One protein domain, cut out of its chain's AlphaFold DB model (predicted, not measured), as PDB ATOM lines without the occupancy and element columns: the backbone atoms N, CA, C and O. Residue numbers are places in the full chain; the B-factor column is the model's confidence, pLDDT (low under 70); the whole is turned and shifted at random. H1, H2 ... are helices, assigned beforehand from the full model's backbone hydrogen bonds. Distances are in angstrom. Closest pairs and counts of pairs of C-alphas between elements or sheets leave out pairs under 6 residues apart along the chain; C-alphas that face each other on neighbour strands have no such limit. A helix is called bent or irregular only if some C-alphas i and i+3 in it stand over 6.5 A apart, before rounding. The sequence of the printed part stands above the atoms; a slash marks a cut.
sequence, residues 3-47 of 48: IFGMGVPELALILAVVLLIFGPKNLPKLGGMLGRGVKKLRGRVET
ATOM      1  N   ILE A   3      51.979  31.742 -17.018       78.25
ATOM      2  CA  ILE A   3      50.582  32.028 -16.683       78.25
ATOM      3  C   ILE A   3      50.346  31.373 -15.319       78.25
ATOM      4  O   ILE A   3      50.603  30.184 -15.160       78.25
ATOM      5  N   PHE A   4      49.939  32.148 -14.310       83.12
ATOM      6  CA  PHE A   4      49.750  31.652 -12.934       83.12
ATOM      7  C   PHE A   4      50.987  30.953 -12.323       83.12
ATOM      8  O   PHE A   4      50.866  29.969 -11.602       83.12
ATOM      9  N   GLY A   5      52.199  31.433 -12.630       84.25
ATOM     10  CA  GLY A   5      53.455  30.853 -12.123       84.25
ATOM     11  C   GLY A   5      53.898  29.552 -12.812       84.25
ATOM     12  O   GLY A   5      55.065  29.174 -12.686       84.25
ATOM     13  N   MET A   6      53.020  28.941 -13.612       84.44
ATOM     14  CA  MET A   6      53.265  27.740 -14.408       84.44
ATOM     15  C   MET A   6      53.604  28.089 -15.863       84.44
ATOM     16  O   MET A   6      53.147  29.095 -16.421       84.44
ATOM     17  N   GLY A   7      54.459  27.280 -16.483       92.25
ATOM     18  CA  GLY A   7      54.724  27.345 -17.912       92.25
ATOM     19  C   GLY A   7      53.532  26.872 -18.748       92.25
ATOM     20  O   GLY A   7      52.629  26.179 -18.281       92.25
ATOM     21  N   VAL A   8      53.541  27.257 -20.028       94.06
ATOM     22  CA  VAL A   8      52.599  26.738 -21.037       94.06
ATOM     23  C   VAL A   8      52.593  25.195 -21.093       94.06
ATOM     24  O   VAL A   8      51.499  24.637 -21.193       94.06
ATOM     25  N   PRO A   9      53.740  24.487 -20.992       92.19
ATOM     26  CA  PRO A   9      53.762  23.024 -20.969       92.19
ATOM     27  C   PRO A   9      53.008  22.423 -19.778       92.19
ATOM     28  O   PRO A   9      52.198  21.517 -19.964       92.19
ATOM     29  N   GLU A  10      53.224  22.941 -18.566       93.12
ATOM     30  CA  GLU A  10      52.538  22.457 -17.363       93.12
ATOM     31  C   GLU A  10      51.023  22.677 -17.455       93.12
ATOM     32  O   GLU A  10      50.241  21.782 -17.134       93.12
ATOM     33  N   LEU A  11      50.595  23.834 -17.971       93.56
ATOM     34  CA  LEU A  11      49.176  24.119 -18.187       93.56
ATOM     35  C   LEU A  11      48.554  23.169 -19.223       93.56
ATOM     36  O   LEU A  11      47.434  22.695 -19.029       93.56
ATOM     37  N   ALA A  12      49.277  22.859 -20.303       94.00
ATOM     38  CA  ALA A  12      48.829  21.912 -21.321       94.00
ATOM     39  C   ALA A  12      48.700  20.483 -20.766       94.00
ATOM     40  O   ALA A  12      47.751  19.781 -21.114       94.00
ATOM     41  N   LEU A  13      49.600  20.067 -19.870       95.06
ATOM     42  CA  LEU A  13      49.525  18.767 -19.202       95.06
ATOM     43  C   LEU A  13      48.286  18.667 -18.305       95.06
ATOM     44  O   LEU A  13      47.541  17.691 -18.390       95.06
ATOM     45  N   ILE A  14      48.022  19.694 -17.493       93.56
ATOM     46  CA  ILE A  14      46.814  19.759 -16.658       93.56
ATOM     47  C   ILE A  14      45.565  19.713 -17.540       93.56
ATOM     48  O   ILE A  14      44.643  18.941 -17.273       93.56
ATOM     49  N   LEU A  15      45.546  20.493 -18.623       93.25
ATOM     50  CA  LEU A  15      44.445  20.498 -19.579       93.25
ATOM     51  C   LEU A  15      44.232  19.107 -20.187       93.25
ATOM     52  O   LEU A  15      43.092  18.669 -20.281       93.25
ATOM     53  N   ALA A  16      45.298  18.392 -20.550       95.50
ATOM     54  CA  ALA A  16      45.212  17.036 -21.081       95.50
ATOM     55  C   ALA A  16      44.595  16.053 -20.072       95.50
ATOM     56  O   ALA A  16      43.730  15.266 -20.448       95.50
ATOM     57  N   VAL A  17      44.963  16.134 -18.788       95.94
ATOM     58  CA  VAL A  17      44.372  15.300 -17.724       95.94
ATOM     59  C   VAL A  17      42.890  15.617 -17.532       95.94
ATOM     60  O   VAL A  17      42.057  14.712 -17.505       95.94
ATOM     61  N   VAL A  18      42.533  16.901 -17.463       95.00
ATOM     62  CA  VAL A  18      41.135  17.348 -17.375       95.00
ATOM     63  C   VAL A  18      40.344  16.857 -18.589       95.00
ATOM     64  O   VAL A  18      39.245  16.332 -18.448       95.00
ATOM     65  N   LEU A  19      40.913  16.965 -19.786       94.56
ATOM     66  CA  LEU A  19      40.319  16.469 -21.022       94.56
ATOM     67  C   LEU A  19      40.184  14.948 -21.061       94.56
ATOM     68  O   LEU A  19      39.259  14.463 -21.701       94.56
ATOM     69  N   LEU A  20      41.057  14.196 -20.394       95.19
ATOM     70  CA  LEU A  20      40.944  12.745 -20.294       95.19
ATOM     71  C   LEU A  20      39.759  12.344 -19.403       95.19
ATOM     72  O   LEU A  20      38.988  11.461 -19.764       95.19
ATOM     73  N   ILE A  21      39.595  13.026 -18.264       94.69
ATOM     74  CA  ILE A  21      38.523  12.761 -17.293       94.69
ATOM     75  C   ILE A  21      37.171  13.228 -17.835       94.69
ATOM     76  O   ILE A  21      36.191  12.488 -17.825       94.69
ATOM     77  N   PHE A  22      37.108  14.472 -18.306       92.75
ATOM     78  CA  PHE A  22      35.862  15.083 -18.754       92.75
ATOM     79  C   PHE A  22      35.568  14.807 -20.226       92.75
ATOM     80  O   PHE A  22      34.407  14.805 -20.616       92.75
ATOM     81  N   GLY A  23      36.570  14.574 -21.067       92.81
ATOM     82  CA  GLY A  23      36.422  14.474 -22.517       92.81
ATOM     83  C   GLY A  23      36.374  15.849 -23.210       92.81
ATOM     84  O   GLY A  23      35.634  16.741 -22.780       92.81
ATOM     85  N   PRO A  24      37.053  16.034 -24.361       90.56
ATOM     86  CA  PRO A  24      37.060  17.307 -25.096       90.56
ATOM     87  C   PRO A  24      35.686  17.729 -25.611       90.56
ATOM     88  O   PRO A  24      35.438  18.915 -25.794       90.56
ATOM     89  N   LYS A  25      34.763  16.779 -25.802       90.94
ATOM     90  CA  LYS A  25      33.386  17.061 -26.231       90.94
ATOM     91  C   LYS A  25      32.515  17.655 -25.118       90.94
ATOM     92  O   LYS A  25      31.519  18.312 -25.419       90.94
ATOM     93  N   ASN A  26      32.876  17.463 -23.848       91.31
ATOM     94  CA  ASN A  26      32.099  17.989 -22.725       91.31
ATOM     95  C   ASN A  26      32.458  19.444 -22.384       91.31
ATOM     96  O   ASN A  26      31.576  20.178 -21.943       91.31
ATOM     97  N   LEU A  27      33.676  19.909 -22.686       91.94
ATOM     98  CA  LEU A  27      34.056  21.325 -22.551       91.94
ATOM     99  C   LEU A  27      33.138  22.299 -23.320       91.94
ATOM    100  O   LEU A  27      32.608  23.216 -22.692       91.94
ATOM    101  N   PRO A  28      32.874  22.131 -24.635       90.12
ATOM    102  CA  PRO A  28      31.992  23.036 -25.372       90.12
ATOM    103  C   PRO A  28      30.531  22.915 -24.925       90.12
ATOM    104  O   PRO A  28      29.797  23.901 -24.955       90.12
ATOM    105  N   LYS A  29      30.101  21.737 -24.453       93.12
ATOM    106  CA  LYS A  29      28.757  21.538 -23.894       93.12
ATOM    107  C   LYS A  29      28.575  22.331 -22.595       93.12
ATOM    108  O   LYS A  29      27.586  23.053 -22.467       93.12
ATOM    109  N   LEU A  30      29.545  22.255 -21.681       91.81
ATOM    110  CA  LEU A  30      29.576  23.040 -20.442       91.81
ATOM    111  C   LEU A  30      29.680  24.541 -20.735       91.81
ATOM    112  O   LEU A  30      28.885  25.321 -20.214       91.81
ATOM    113  N   GLY A  31      30.582  24.943 -21.634       92.75
ATOM    114  CA  GLY A  31      30.727  26.334 -22.070       92.75
ATOM    115  C   GLY A  31      29.449  26.891 -22.699       92.75
ATOM    116  O   GLY A  31      29.037  28.000 -22.379       92.75
ATOM    117  N   GLY A  32      28.753  26.107 -23.526       95.50
ATOM    118  CA  GLY A  32      27.467  26.491 -24.110       95.50
ATOM    119  C   GLY A  32      26.342  26.610 -23.076       95.50
ATOM    120  O   GLY A  32      25.499  27.503 -23.178       95.50
ATOM    121  N   MET A  33      26.315  25.748 -22.055       94.81
ATOM    122  CA  MET A  33      25.358  25.848 -20.945       94.81
ATOM    123  C   MET A  33      25.607  27.096 -20.094       94.81
ATOM    124  O   MET A  33      24.671  27.866 -19.870       94.81
ATOM    125  N   LEU A  34      26.860  27.330 -19.693       95.25
ATOM    126  CA  LEU A  34      27.271  28.518 -18.945       95.25
ATOM    127  C   LEU A  34      27.038  29.791 -19.757       95.25
ATOM    128  O   LEU A  34      26.427  30.725 -19.255       95.25
ATOM    129  N   GLY A  35      27.422  29.809 -21.033       94.62
ATOM    130  CA  GLY A  35      27.236  30.949 -21.927       94.62
ATOM    131  C   GLY A  35      25.765  31.326 -22.100       94.62
ATOM    132  O   GLY A  35      25.422  32.504 -22.060       94.62
ATOM    133  N   ARG A  36      24.862  30.343 -22.205       94.75
ATOM    134  CA  ARG A  36      23.413  30.605 -22.198       94.75
ATOM    135  C   ARG A  36      22.929  31.160 -20.858       94.75
ATOM    136  O   ARG A  36      22.085  32.052 -20.865       94.75
ATOM    137  N   GLY A  37      23.449  30.659 -19.735       94.94
ATOM    138  CA  GLY A  37      23.162  31.189 -18.398       94.94
ATOM    139  C   GLY A  37      23.608  32.643 -18.250       94.94
ATOM    140  O   GLY A  37      22.794  33.506 -17.936       94.94
ATOM    141  N   VAL A  38      24.863  32.937 -18.591       95.44
ATOM    142  CA  VAL A  38      25.443  34.286 -18.567       95.44
ATOM    143  C   VAL A  38      24.700  35.225 -19.516       95.44
ATOM    144  O   VAL A  38      24.397  36.346 -19.131       95.44
ATOM    145  N   LYS A  39      24.325  34.780 -20.723       93.81
ATOM    146  CA  LYS A  39      23.534  35.592 -21.663       93.81
ATOM    147  C   LYS A  39      22.160  35.953 -21.093       93.81
ATOM    148  O   LYS A  39      21.724  37.089 -21.251       93.81
ATOM    149  N   LYS A  40      21.487  35.010 -20.425       93.19
ATOM    150  CA  LYS A  40      20.209  35.268 -19.741       93.19
ATOM    151  C   LYS A  40      20.373  36.238 -18.570       93.19
ATOM    152  O   LYS A  40      19.524  37.106 -18.410       93.19
ATOM    153  N   LEU A  41      21.444  36.102 -17.785       94.62
ATOM    154  CA  LEU A  41      21.756  37.017 -16.683       94.62
ATOM    155  C   LEU A  41      22.062  38.424 -17.203       94.62
ATOM    156  O   LEU A  41      21.461  39.383 -16.741       94.62
ATOM    157  N   ARG A  42      22.917  38.546 -18.221       91.31
ATOM    158  CA  ARG A  42      23.258  39.833 -18.835       91.31
ATOM    159  C   ARG A  42      22.036  40.524 -19.444       91.31
ATOM    160  O   ARG A  42      21.842  41.703 -19.203       91.31
ATOM    161  N   GLY A  43      21.192  39.790 -20.173       89.19
ATOM    162  CA  GLY A  43      19.976  40.355 -20.768       89.19
ATOM    163  C   GLY A  43      18.922  40.797 -19.747       89.19
ATOM    164  O   GLY A  43      18.124  41.669 -20.055       89.19
ATOM    165  N   ARG A  44      18.919  40.215 -18.538       85.50
ATOM    166  CA  ARG A  44      18.090  40.683 -17.416       85.50
ATOM    167  C   ARG A  44      18.647  41.976 -16.825       85.50
ATOM    168  O   ARG A  44      17.898  42.924 -16.689       85.50
ATOM    169  N   VAL A  45      19.952  42.007 -16.547       87.19
ATOM    170  CA  VAL A  45      20.643  43.164 -15.948       87.19
ATOM    171  C   VAL A  45      20.640  44.390 -16.864       87.19
ATOM    172  O   VAL A  45      20.671  45.499 -16.370       87.19
ATOM    173  N   GLU A  46      20.609  44.213 -18.185       80.44
ATOM    174  CA  GLU A  46      20.592  45.323 -19.155       80.44
ATOM    175  C   GLU A  46      19.189  45.918 -19.388       80.44
ATOM    176  O   GLU A  46      19.054  46.909 -20.098       80.44
ATOM    177  N   THR A  47      18.137  45.300 -18.834       66.25
ATOM    178  CA  THR A  47      16.756  45.826 -18.883       66.25
ATOM    179  C   THR A  47      16.358  46.549 -17.581       66.25
ATOM    180  O   THR A  47      15.272  47.122 -17.529       66.25
TER     181      THR A  47
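What this domain is: This is residues 3 to 47 of the 48 residues of the protein "Translocase" of Enteroscipio rubneri (UniProt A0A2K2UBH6). Two helices meet near their ends and make an open L: H1 is the shorter limb, H2 the longer, and the tight link between them is the corner. The space between the limbs is empty, and a short unnamed stretch, residues 3 to 7, leads into H1. The printed part has 45 residues with two named helices, H1 then H2, and no named strand; the class is all helix. The whole is extended, with a radius of gyration of the C-alphas of 15.1 A, and flat, spanning 43 by 25 by 10 A.

How they stand to each other: Start with H1, residues 8 to 22, and go on through residues 23 to 25, a tight link of 3 residues, into H2, residues 26 to 45. H1 and H2 meet only through their link. Look along residues 4 to 10, of which 8 to 10 belong to H1: they stand free. Residues 28 to 47, of which 28 to 45 belong to H2, stand free too. In the backbone of H1 and of H2, every O i to N i+4 pair is within hydrogen-bond range.

Where its parts are: Find C-alpha 8 of Val 8 at (52.599, 26.738, -21.037); from there H1 runs 20.5 A to C-alpha 22 at (35.862, 15.083, -18.754). Then find C-alpha 26 of Asn 26 at (32.099, 17.989, -22.725), from which H2, the longest helix with 20 residues, runs 28.5 A to C-alpha 45 at (20.643, 43.164, -15.948). Neither helix is bent or irregular.

The domain as a whole: The two C-alphas farthest apart, those of Pro 9 and Thr 47, are 43.5 A apart. The first and last printed C-alphas, of Ile 3 and Thr 47, are 36.6 A apart. The printed part has no cut and no long link. The mean pLDDT of the printed part is 91.3; look at residue 47 for the one value under 70.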